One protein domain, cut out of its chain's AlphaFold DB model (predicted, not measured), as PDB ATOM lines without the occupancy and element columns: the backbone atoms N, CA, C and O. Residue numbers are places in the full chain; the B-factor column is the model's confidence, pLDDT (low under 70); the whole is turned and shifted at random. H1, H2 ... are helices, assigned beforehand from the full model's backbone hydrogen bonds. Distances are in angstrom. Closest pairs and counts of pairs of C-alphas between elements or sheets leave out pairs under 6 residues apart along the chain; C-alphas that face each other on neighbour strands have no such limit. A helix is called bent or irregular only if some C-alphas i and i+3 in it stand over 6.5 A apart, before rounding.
ATOM      1  N   MET A  31     172.310 198.571 154.860       80.94
ATOM      2  CA  MET A  31     173.147 198.791 153.678       80.94
ATOM      3  C   MET A  31     173.893 197.509 153.279       80.94
ATOM      4  O   MET A  31     173.954 197.182 152.094       80.94
ATOM      5  N   VAL A  32     174.420 196.774 154.263       81.62
ATOM      6  CA  VAL A  32     175.136 195.504 154.068       81.62
ATOM      7  C   VAL A  32     174.164 194.415 153.637       81.62
ATOM      8  O   VAL A  32     174.462 193.680 152.696       81.62
ATOM      9  N   ASP A  33     172.971 194.371 154.230       79.75
ATOM     10  CA  ASP A  33     171.914 193.455 153.802       79.75
ATOM     11  C   ASP A  33     171.589 193.676 152.323       79.75
ATOM     12  O   ASP A  33     171.646 192.746 151.519       79.75
ATOM     13  N   ARG A  34     171.349 194.930 151.917       78.56
ATOM     14  CA  ARG A  34     171.085 195.284 150.513       78.56
ATOM     15  C   ARG A  34     172.249 194.947 149.593       78.56
ATOM     16  O   ARG A  34     172.004 194.455 148.498       78.56
ATOM     17  N   MET A  35     173.488 195.179 150.020       78.44
ATOM     18  CA  MET A  35     174.683 194.815 149.257       78.44
ATOM     19  C   MET A  35     174.781 193.299 149.050       78.44
ATOM     20  O   MET A  35     175.034 192.840 147.937       78.44
ATOM     21  N   THR A  36     174.515 192.524 150.098       72.81
ATOM     22  CA  THR A  36     174.520 191.056 150.063       72.81
ATOM     23  C   THR A  36     173.424 190.523 149.141       72.81
ATOM     24  O   THR A  36     173.638 189.555 148.415       72.81
ATOM     25  N   LEU A  37     172.271 191.198 149.088       70.62
ATOM     26  CA  LEU A  37     171.195 190.890 148.142       70.62
ATOM     27  C   LEU A  37     171.626 191.127 146.681       70.62
ATOM     28  O   LEU A  37     171.213 190.365 145.811       70.62
ATOM     29  N   LEU A  38     172.505 192.101 146.391       66.56
ATOM     30  CA  LEU A  38     173.043 192.285 145.030       66.56
ATOM     31  C   LEU A  38     173.946 191.126 144.592       66.56
ATOM     32  O   LEU A  38     174.020 190.832 143.403       66.56
ATOM     33  N   LEU A  39     174.650 190.505 145.541       67.19
ATOM     34  CA  LEU A  39     175.556 189.383 145.291       67.19
ATOM     35  C   LEU A  39     174.831 188.027 145.274       67.19
ATOM     36  O   LEU A  39     175.404 187.037 144.822       67.19
ATOM     37  N   LYS A  40     173.587 187.962 145.766       67.56
ATOM     38  CA  LYS A  40     172.800 186.729 145.850       67.56
ATOM     39  C   LYS A  40     171.944 186.520 144.597       67.56
ATOM     40  O   LYS A  40     171.186 187.398 144.187       67.56
ATOM     41  N   GLU A  41     172.027 185.315 144.032       58.12
ATOM     42  CA  GLU A  41     171.242 184.866 142.876       58.12
ATOM     43  C   GLU A  41     169.728 185.036 143.112       58.12
ATOM     44  O   GLU A  41     169.193 184.673 144.168       58.12
ATOM     45  N   GLN A  42     169.008 185.536 142.102       58.31
ATOM     46  CA  GLN A  42     167.592 185.903 142.225       58.31
ATOM     47  C   GLN A  42     166.640 184.733 142.512       58.31
ATOM     48  O   GLN A  42     165.500 184.932 142.932       58.31
ATOM     49  N   THR A  43     167.096 183.500 142.329       56.69
ATOM     50  CA  THR A  43     166.278 182.308 142.565       56.69
ATOM     51  C   THR A  43     166.135 181.938 144.046       56.69
ATOM     52  O   THR A  43     165.264 181.141 144.382       56.69
ATOM     53  N   SER A  44     166.954 182.500 144.943       60.28
ATOM     54  CA  SER A  44     166.934 182.173 146.379       60.28
ATOM     55  C   SER A  44     166.249 183.229 147.253       60.28
ATOM     56  O   SER A  44     166.417 183.212 148.476       60.28
ATOM     57  N   TYR A  45     165.497 184.164 146.663       60.50
ATOM     58  CA  TYR A  45     164.734 185.137 147.443       60.50
ATOM     59  C   TYR A  45     163.517 184.469 148.104       60.50
ATOM     60  O   TYR A  45     162.714 183.843 147.407       60.50
ATOM     61  N   PRO A  46     163.323 184.620 149.428       57.88
ATOM     62  CA  PRO A  46     162.113 184.140 150.076       57.88
ATOM     63  C   PRO A  46     160.877 184.885 149.527       57.88
ATOM     64  O   PRO A  46     160.934 186.097 149.294       57.88
ATOM     65  N   PRO A  47     159.743 184.189 149.327       54.44
ATOM     66  CA  PRO A  47     158.560 184.719 148.636       54.44
ATOM     67  C   PRO A  47     157.870 185.902 149.342       54.44
ATOM     68  O   PRO A  47     157.044 186.576 148.726       54.44
ATOM     69  N   THR A  48     158.226 186.184 150.598       54.75
ATOM     70  CA  THR A  48     157.682 187.256 151.448       54.75
ATOM     71  C   THR A  48     158.476 188.567 151.405       54.75
ATOM     72  O   THR A  48     158.107 189.529 152.076       54.75
ATOM     73  N   HIS A  49     159.563 188.659 150.633       57.31
ATOM     74  CA  HIS A  49     160.457 189.814 150.713       57.31
ATOM     75  C   HIS A  49     159.875 191.083 150.051       57.31
ATOM     76  O   HIS A  49     159.498 191.077 148.875       57.31
ATOM     77  N   TYR A  50     159.932 192.221 150.760       55.56
ATOM     78  CA  TYR A  50     159.592 193.582 150.287       55.56
ATOM     79  C   TYR A  50     160.255 193.994 148.950       55.56
ATOM     80  O   TYR A  50     159.793 194.910 148.269       55.56
ATOM     81  N   ILE A  51     161.294 193.270 148.526       54.94
ATOM     82  CA  ILE A  51     162.047 193.459 147.281       54.94
ATOM     83  C   ILE A  51     161.181 193.259 146.031       54.94
ATOM     84  O   ILE A  51     161.501 193.800 144.979       54.94
ATOM     85  N   ARG A  52     160.049 192.545 146.121       57.41
ATOM     86  CA  ARG A  52     159.113 192.418 144.990       57.41
ATOM     87  C   ARG A  52     158.331 193.700 144.679       57.41
ATOM     88  O   ARG A  52     157.784 193.802 143.586       57.41
ATOM     89  N   ARG A  53     158.258 194.664 145.607       60.19
ATOM     90  CA  ARG A  53     157.502 195.920 145.410       60.19
ATOM     91  C   ARG A  53     158.322 197.030 144.755       60.19
ATOM     92  O   ARG A  53     157.733 197.965 144.220       60.19
ATOM     93  N   VAL A  54     159.652 196.935 144.782       64.69
ATOM     94  CA  VAL A  54     160.561 197.954 144.240       64.69
ATOM     95  C   VAL A  54     161.341 197.354 143.070       64.69
ATOM     96  O   VAL A  54     161.899 196.267 143.211       64.69
ATOM     97  N   PRO A  55     161.429 198.025 141.909       69.19
ATOM     98  CA  PRO A  55     162.254 197.531 140.814       69.19
ATOM     99  C   PRO A  55     163.723 197.428 141.255       69.19
ATOM    100  O   PRO A  55     164.343 198.429 141.612       69.19
ATOM    101  N   GLN A  56     164.294 196.221 141.171       68.31
ATOM    102  CA  GLN A  56     165.676 195.881 141.557       68.31
ATOM    103  C   GLN A  56     166.715 196.893 141.052       68.31
ATOM    104  O   GLN A  56     167.589 197.322 141.798       68.31
ATOM    105  N   ARG A  57     166.570 197.377 139.808       73.38
ATOM    106  CA  ARG A  57     167.454 198.405 139.230       73.38
ATOM    107  C   ARG A  57     167.556 199.655 140.107       73.38
ATOM    108  O   ARG A  57     168.652 200.162 140.301       73.38
ATOM    109  N   LYS A  58     166.444 200.140 140.670       75.06
ATOM    110  CA  LYS A  58     166.435 201.330 141.539       75.06
ATOM    111  C   LYS A  58     167.158 201.069 142.864       75.06
ATOM    112  O   LYS A  58     167.878 201.947 143.328       75.06
ATOM    113  N   VAL A  59     167.048 199.855 143.408       77.44
ATOM    114  CA  VAL A  59     167.789 199.427 144.607       77.44
ATOM    115  C   VAL A  59     169.295 199.355 144.327       77.44
ATOM    116  O   VAL A  59     170.082 199.856 145.128       77.44
ATOM    117  N   HIS A  60     169.706 198.823 143.170       80.00
ATOM    118  CA  HIS A  60     171.113 198.817 142.743       80.00
ATOM    119  C   HIS A  60     171.681 200.231 142.582       80.00
ATOM    120  O   HIS A  60     172.777 200.506 143.057       80.00
ATOM    121  N   TYR A  61     170.940 201.151 141.957       81.12
ATOM    122  CA  TYR A  61     171.394 202.541 141.834       81.12
ATOM    123  C   TYR A  61     171.546 203.216 143.200       81.12
ATOM    124  O   TYR A  61     172.549 203.880 143.444       81.12
ATOM    125  N   PHE A  62     170.584 203.021 144.102       81.69
ATOM    126  CA  PHE A  62     170.635 203.580 145.451       81.69
ATOM    127  C   PHE A  62     171.845 203.076 146.243       81.69
ATOM    128  O   PHE A  62     172.628 203.864 146.769       81.69
ATOM    129  N   THR A  63     172.021 201.757 146.283       83.31
ATOM    130  CA  THR A  63     173.139 201.110 146.981       83.31
ATOM    131  C   THR A  63     174.487 201.472 146.362       83.31
ATOM    132  O   THR A  63     175.437 201.710 147.099       83.31
ATOM    133  N   ALA A  64     174.582 201.616 145.036       84.12
ATOM    134  CA  ALA A  64     175.801 202.082 144.373       84.12
ATOM    135  C   ALA A  64     176.168 203.517 144.779       84.12
ATOM    136  O   ALA A  64     177.327 203.788 145.085       84.12
ATOM    137  N   VAL A  65     175.192 204.431 144.842       85.44
ATOM    138  CA  VAL A  65     175.424 205.808 145.311       85.44
ATOM    139  C   VAL A  65     175.878 205.818 146.773       85.44
ATOM    140  O   VAL A  65     176.856 206.494 147.091       85.44
ATOM    141  N   GLN A  66     175.235 205.033 147.646       85.56
ATOM    142  CA  GLN A  66     175.647 204.888 149.048       85.56
ATOM    143  C   GLN A  66     177.068 204.320 149.181       85.56
ATOM    144  O   GLN A  66     177.858 204.809 149.987       85.56
ATOM    145  N   MET A  67     177.433 203.340 148.354       88.25
ATOM    146  CA  MET A  67     178.781 202.771 148.340       88.25
ATOM    147  C   MET A  67     179.834 203.769 147.861       88.25
ATOM    148  O   MET A  67     180.896 203.863 148.466       88.25
ATOM    149  N   ILE A  68     179.545 204.553 146.819       88.88
ATOM    150  CA  ILE A  68     180.446 205.615 146.346       88.88
ATOM    151  C   ILE A  68     180.667 206.652 147.452       88.88
ATOM    152  O   ILE A  68     181.804 207.031 147.724       88.88
ATOM    153  N   GLN A  69     179.597 207.070 148.130       88.12
ATOM    154  CA  GLN A  69     179.663 207.984 149.269       88.12
ATOM    155  C   GLN A  69     180.538 207.437 150.402       88.12
ATOM    156  O   GLN A  69     181.403 208.153 150.908       88.12
ATOM    157  N   LEU A  70     180.357 206.164 150.759       89.19
ATOM    158  CA  LEU A  70     181.164 205.494 151.774       89.19
ATOM    159  C   LEU A  70     182.639 205.405 151.366       89.19
ATOM    160  O   LEU A  70     183.507 205.705 152.177       89.19
ATOM    161  N   ILE A  71     182.937 205.051 150.112       90.25
ATOM    162  CA  ILE A  71     184.312 204.963 149.598       90.25
ATOM    163  C   ILE A  71     185.001 206.326 149.655       90.25
ATOM    164  O   ILE A  71     186.135 206.410 150.123       90.25
ATOM    165  N   ILE A  72     184.318 207.390 149.220       88.38
ATOM    166  CA  ILE A  72     184.831 208.763 149.299       88.38
ATOM    167  C   ILE A  72     185.157 209.095 150.757       88.38
ATOM    168  O   ILE A  72     186.279 209.487 151.072       88.38
ATOM    169  N   LEU A  73     184.204 208.876 151.661       88.19
ATOM    170  CA  LEU A  73     184.371 209.153 153.081       88.19
ATOM    171  C   LEU A  73     185.544 208.361 153.698       88.19
ATOM    172  O   LEU A  73     186.371 208.926 154.415       88.19
ATOM    173  N   CYS A  74     185.651 207.069 153.383       88.25
ATOM    174  CA  CYS A  74     186.737 206.193 153.816       88.25
ATOM    175  C   CYS A  74     188.098 206.646 153.270       88.25
ATOM    176  O   CYS A  74     189.072 206.657 154.020       88.25
ATOM    177  N   ALA A  75     188.176 207.064 152.004       88.38
ATOM    178  CA  ALA A  75     189.413 207.539 151.388       88.38
ATOM    179  C   ALA A  75     189.962 208.786 152.096       88.38
ATOM    180  O   ALA A  75     191.157 208.852 152.381       88.38
ATOM    181  N   PHE A  76     189.093 209.742 152.441       86.06
ATOM    182  CA  PHE A  76     189.490 210.937 153.191       86.06
ATOM    183  C   PHE A  76     189.778 210.640 154.672       86.06
ATOM    184  O   PHE A  76     190.717 211.203 155.235       86.06
ATOM    185  N   GLY A  77     189.019 209.738 155.305       83.81
ATOM    186  CA  GLY A  77     189.195 209.381 156.718       83.81
ATOM    187  C   GLY A  77     190.447 208.541 157.006       83.81
ATOM    188  O   GLY A  77     191.101 208.738 158.034       83.81
ATOM    189  N   MET A  78     190.810 207.633 156.095       84.44
ATOM    190  CA  MET A  78     192.002 206.777 156.203       84.44
ATOM    191  C   MET A  78     193.264 207.428 155.624       84.44
ATOM    192  O   MET A  78     194.337 206.826 155.662       84.44
ATOM    193  N   TYR A  79     193.160 208.651 155.099       86.25
ATOM    194  CA  TYR A  79     194.302 209.344 154.523       86.25
ATOM    195  C   TYR A  79     195.362 209.643 155.605       86.25
ATOM    196  O   TYR A  79     195.014 210.071 156.713       86.25
ATOM    197  N   PRO A  80     196.664 209.450 155.316       82.75
ATOM    198  CA  PRO A  80     197.723 209.616 156.315       82.75
ATOM    199  C   PRO A  80     197.921 211.073 156.762       82.75
ATOM    200  O   PRO A  80     198.425 211.309 157.859       82.75
ATOM    201  N   LEU A  81     197.512 212.058 155.951       83.94
ATOM    202  CA  LEU A  81     197.643 213.474 156.307       83.94
ATOM    203  C   LEU A  81     196.610 213.890 157.372       83.94
ATOM    204  O   LEU A  81     195.406 213.755 157.139       83.94
ATOM    205  N   PRO A  82     197.037 214.499 158.493       79.81
ATOM    206  CA  PRO A  82     196.134 214.927 159.566       79.81
ATOM    207  C   PRO A  82     195.157 216.021 159.116       79.81
ATOM    208  O   PRO A  82     194.021 216.059 159.581       79.81
ATOM    209  N   TYR A  83     195.556 216.860 158.156       79.38
ATOM    210  CA  TYR A  83     194.701 217.902 157.581       79.38
ATOM    211  C   TYR A  83     193.467 217.338 156.863       79.38
ATOM    212  O   TYR A  83     192.392 217.925 156.944       79.38
ATOM    213  N   MET A  84     193.578 216.171 156.218       77.31
ATOM    214  CA  MET A  84     192.442 215.549 155.521       77.31
ATOM    215  C   MET A  84     191.371 215.054 156.499       77.31
ATOM    216  O   MET A  84     190.181 215.104 156.196       77.31
ATOM    217  N   LYS A  85     191.768 214.687 157.724       77.88
ATOM    218  CA  LYS A  85     190.829 214.297 158.785       77.88
ATOM    219  C   LYS A  85     189.971 215.465 159.270       77.88
ATOM    220  O   LYS A  85     188.844 215.242 159.695       77.88
ATOM    221  N   MET A  86     190.451 216.706 159.161       84.38
ATOM    222  CA  MET A  86     189.655 217.897 159.494       84.38
ATOM    223  C   MET A  86     188.540 218.168 158.476       84.38
ATOM    224  O   MET A  86     187.551 218.811 158.810       84.38
ATOM    225  N   VAL A  87     188.673 217.654 157.249       84.69
ATOM    226  CA  VAL A  87     187.672 217.792 156.176       84.69
ATOM    227  C   VAL A  87     186.572 216.728 156.298       84.69
ATOM    228  O   VAL A  87     185.467 216.909 155.791       84.69
ATOM    229  N   PHE A  88     186.825 215.638 157.024       84.25
ATOM    230  CA  PHE A  88     185.871 214.543 157.205       84.25
ATOM    231  C   PHE A  88     184.496 214.986 157.762       84.25
ATOM    232  O   PHE A  88     183.483 214.615 157.166       84.25
ATOM    233  N   PRO A  89     184.401 215.815 158.826       85.56
ATOM    234  CA  PRO A  89     183.112 216.305 159.320       85.56
ATOM    235  C   PRO A  89     182.360 217.153 158.287       85.56
ATOM    236  O   PRO A  89     181.138 217.079 158.198       85.56
ATOM    237  N   LEU A  90     183.083 217.926 157.470       87.44
ATOM    238  CA  LEU A  90     182.489 218.731 156.402       87.44
ATOM    239  C   LEU A  90     181.885 217.839 155.308       87.44
ATOM    240  O   LEU A  90     180.768 218.092 154.861       87.44
ATOM    241  N   LEU A  91     182.589 216.771 154.917       86.75
ATOM    242  CA  LEU A  91     182.072 215.782 153.967       86.75
ATOM    243  C   LEU A  91     180.816 215.091 154.510       86.75
ATOM    244  O   LEU A  91     179.846 214.947 153.770       86.75
ATOM    245  N   MET A  92     180.794 214.740 155.802       87.44
ATOM    246  CA  MET A  92     179.601 214.201 156.472       87.44
ATOM    247  C   MET A  92     178.406 215.149 156.410       87.44
ATOM    248  O   MET A  92     177.291 214.720 156.123       87.44
ATOM    249  N   ILE A  93     178.620 216.445 156.628       89.00
ATOM    250  CA  ILE A  93     177.543 217.433 156.510       89.00
ATOM    251  C   ILE A  93     177.073 217.539 155.057       89.00
ATOM    252  O   ILE A  93     175.872 217.610 154.818       89.00
ATOM    253  N   LEU A  94     177.987 217.482 154.083       87.12
ATOM    254  CA  LEU A  94     177.668 217.527 152.652       87.12
ATOM    255  C   LEU A  94     176.853 216.310 152.176       87.12
ATOM    256  O   LEU A  94     176.079 216.416 151.225       87.12
ATOM    257  N   LEU A  95     176.957 215.166 152.853       84.88
ATOM    258  CA  LEU A  95     176.138 213.986 152.566       84.88
ATOM    259  C   LEU A  95     174.636 214.232 152.817       84.88
ATOM    260  O   LEU A  95     173.798 213.651 152.125       84.88
ATOM    261  N   VAL A  96     174.278 215.139 153.734       86.06
ATOM    262  CA  VAL A  96     172.881 215.484 154.061       86.06
ATOM    263  C   VAL A  96     172.136 216.148 152.889       86.06
ATOM    264  O   VAL A  96     171.093 215.623 152.490       86.06
ATOM    265  N   PRO A  97     172.618 217.251 152.274       83.56
ATOM    266  CA  PRO A  97     171.955 217.840 151.113       83.56
ATOM    267  C   PRO A  97     171.995 216.916 149.896       83.56
ATOM    268  O   PRO A  97     171.043 216.922 149.117       83.56
ATOM    269  N   ILE A  98     173.030 216.076 149.746       82.31
ATOM    270  CA  ILE A  98     173.050 215.046 148.700       82.31
ATOM    271  C   ILE A  98     171.885 214.073 148.915       82.31
ATOM    272  O   ILE A  98     171.152 213.797 147.971       82.31
ATOM    273  N   ARG A  99     171.634 213.615 150.147       82.00
ATOM    274  CA  ARG A  99     170.471 212.771 150.461       82.00
ATOM    275  C   ARG A  99     169.158 213.474 150.105       82.00
ATOM    276  O   ARG A  99     168.333 212.901 149.408       82.00
ATOM    277  N   ILE A 100     168.976 214.714 150.550       78.69
ATOM    278  CA  ILE A 100     167.696 215.427 150.423       78.69
ATOM    279  C   ILE A 100     167.431 215.900 148.986       78.69
ATOM    280  O   ILE A 100     166.283 215.943 148.567       78.69
ATOM    281  N   SER A 101     168.466 216.235 148.210       78.62
ATOM    282  CA  SER A 101     168.307 216.790 146.856       78.62
ATOM    283  C   SER A 101     168.505 215.761 145.743       78.62
ATOM    284  O   SER A 101     167.827 215.833 144.719       78.62
ATOM    285  N   LEU A 102     169.437 214.813 145.906       75.31
ATOM    286  CA  LEU A 102     169.772 213.831 144.868       75.31
ATOM    287  C   LEU A 102     168.787 212.653 144.871       75.31
ATOM    288  O   LEU A 102     168.340 212.231 143.804       75.31
ATOM    289  N   LEU A 103     168.411 212.140 146.050       73.12
ATOM    290  CA  LEU A 103     167.539 210.964 146.155       73.12
ATOM    291  C   LEU A 103     166.133 211.166 145.582       73.12
ATOM    292  O   LEU A 103     165.762 210.348 144.739       73.12
ATOM    293  N   PRO A 104     165.366 212.224 145.927       70.94
ATOM    294  CA  PRO A 104     164.028 212.410 145.356       70.94
ATOM    295  C   PRO A 104     164.062 212.738 143.859       70.94
ATOM    296  O   PRO A 104     163.054 212.603 143.170       70.94
ATOM    297  N   ARG A 105     165.222 213.158 143.333       72.56
ATOM    298  CA  ARG A 105     165.409 213.443 141.905       72.56
ATOM    299  C   ARG A 105     165.712 212.184 141.087       72.56
ATOM    300  O   ARG A 105     165.406 212.147 139.899       72.56
ATOM    301  N   MET A 106     166.310 211.159 141.699       67.12
ATOM    302  CA  MET A 106     166.676 209.900 141.031       67.12
ATOM    303  C   MET A 106     165.666 208.763 141.273       67.12
ATOM    304  O   MET A 106     165.486 207.880 140.419       67.12
ATOM    305  N   ILE A 107     165.014 208.759 142.436       70.25
ATOM    306  CA  ILE A 107     164.105 207.709 142.896       70.25
ATOM    307  C   ILE A 107     162.800 208.367 143.339       70.25
ATOM    308  O   ILE A 107     162.801 209.337 144.088       70.25
ATOM    309  N   GLU A 108     161.683 207.833 142.853       71.00
ATOM    310  CA  GLU A 108     160.348 208.296 143.227       71.00
ATOM    311  C   GLU A 108     160.172 208.202 144.751       71.00
ATOM    312  O   GLU A 108     160.511 207.173 145.341       71.00
ATOM    313  N   ALA A 109     159.630 209.248 145.383       70.06
ATOM    314  CA  ALA A 109     159.505 209.341 146.846       70.06
ATOM    315  C   ALA A 109     158.814 208.111 147.466       70.06
ATOM    316  O   ALA A 109     159.229 207.618 148.508       70.06
ATOM    317  N   LYS A 110     157.847 207.527 146.747       67.56
ATOM    318  CA  LYS A 110     157.159 206.289 147.136       67.56
ATOM    319  C   LYS A 110     158.103 205.097 147.328       67.56
ATOM    320  O   LYS A 110     157.898 204.295 148.230       67.56
ATOM    321  N   TYR A 111     159.110 204.943 146.468       68.19
ATOM    322  CA  TYR A 111     160.098 203.869 146.600       68.19
ATOM    323  C   TYR A 111     161.127 204.182 147.681       68.19
ATOM    324  O   TYR A 111     161.605 203.256 148.331       68.19
ATOM    325  N   LEU A 112     161.434 205.465 147.886       69.75
ATOM    326  CA  LEU A 112     162.317 205.915 148.956       69.75
ATOM    327  C   LEU A 112     161.728 205.587 150.331       69.75
ATOM    328  O   LEU A 112     162.420 204.993 151.148       69.75
ATOM    329  N   ASP A 113     160.438 205.861 150.539       71.81
ATOM    330  CA  ASP A 113     159.746 205.559 151.796       71.81
ATOM    331  C   ASP A 113     159.679 204.057 152.080       71.81
ATOM    332  O   ASP A 113     159.867 203.646 153.215       71.81
ATOM    333  N   ILE A 114     159.472 203.218 151.058       68.94
ATOM    334  CA  ILE A 114     159.470 201.749 151.221       68.94
ATOM    335  C   ILE A 114     160.870 201.226 151.576       68.94
ATOM    336  O   ILE A 114     161.009 200.204 152.245       68.94
ATOM    337  N   MET A 115     161.921 201.896 151.096       67.94
ATOM    338  CA  MET A 115     163.300 201.544 151.420       67.94
ATOM    339  C   MET A 115     163.699 202.067 152.806       67.94
ATOM    340  O   MET A 115     164.371 201.354 153.541       67.94
ATOM    341  N   ASP A 116     163.286 203.267 153.196       73.12
ATOM    342  CA  ASP A 116     163.603 203.830 154.513       73.12
ATOM    343  C   ASP A 116     162.683 203.290 155.625       73.12
ATOM    344  O   ASP A 116     163.066 203.311 156.796       73.12
ATOM    345  N   SER A 117     161.509 202.741 155.287       66.56
ATOM    346  CA  SER A 117     160.656 202.033 156.239       66.56
ATOM    347  C   SER A 117     161.346 200.743 156.673       66.56
ATOM    348  O   SER A 117     161.340 199.738 155.957       66.56
TER     349      SER A 117
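Overview. This is residues 31 to 117 of the 120 residues of the protein "S4A11" of Poeciliopsis prolifica (blackstripe livebearer) (UniProt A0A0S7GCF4). The longest helix, H3, folds back along H2 to make a long helical hairpin, closed at its tight link and opening toward the other end, where short H4 sits across the gap. H1 packs on the first half of H2, on the side away from H3, and residues 39 to 44 stick out beyond it. The printed part has 87 residues with four named helices, H1, H2, H3 and H4 in order, and no named strand; the class is all helix. The whole is loose, with a radius of gyration of the C-alphas of 15.8 A, and elongated, spanning 50 by 26 by 18 A.

Along the chain. Find C-alpha 82 at (196.134, 214.927, 159.566); from there H3, residues 82 to 106, runs 35.2 A to C-alpha 106 at (166.676, 209.900, 141.031). It is only just irregular, C-alphas 86 and 89 being 6.7 A apart, and has a kink of 38 degrees near residue 98. H2, residues 56 to 77, is 31.1 A long. H1 holds residues 31 to 39, 12.8 A, and H4 residues 109 to 116, 10.3 A.

Arrangement. Look first at the hairpin: H3, with residues 84 to 95 alone, touches residues 69 to 77 of H2, closest at the C-alphas of Gly 77 and Lys 85, 5.6 A. They run opposite ways at a shallow tilt of 16 degrees. H1 touches H2 at residues 59 to 63 alone, closest at the C-alphas of Met 35 and Thr 63, 6.9 A, at a steep tilt of 58 degrees. H4 is near H2, and close but not clearly touching H3: their closest C-alphas, of Pro 104 and Leu 112, are 7.6 A apart. H1 is apart from H3 and H4. Every O i to N i+4 pair is within hydrogen-bond range in H1, H2 and H4, and 13 of 21 in H3.

Size, cuts and confidence. The C-alphas of Pro 47 and Tyr 83 are the two farthest apart, 49.9 A. The printed part has no cut; the link from H1 to H2 is long, with 16 residues. Look for pLDDT under 70 at residues 38 to 56, 106, 110 to 112, 114 to 115 and 117.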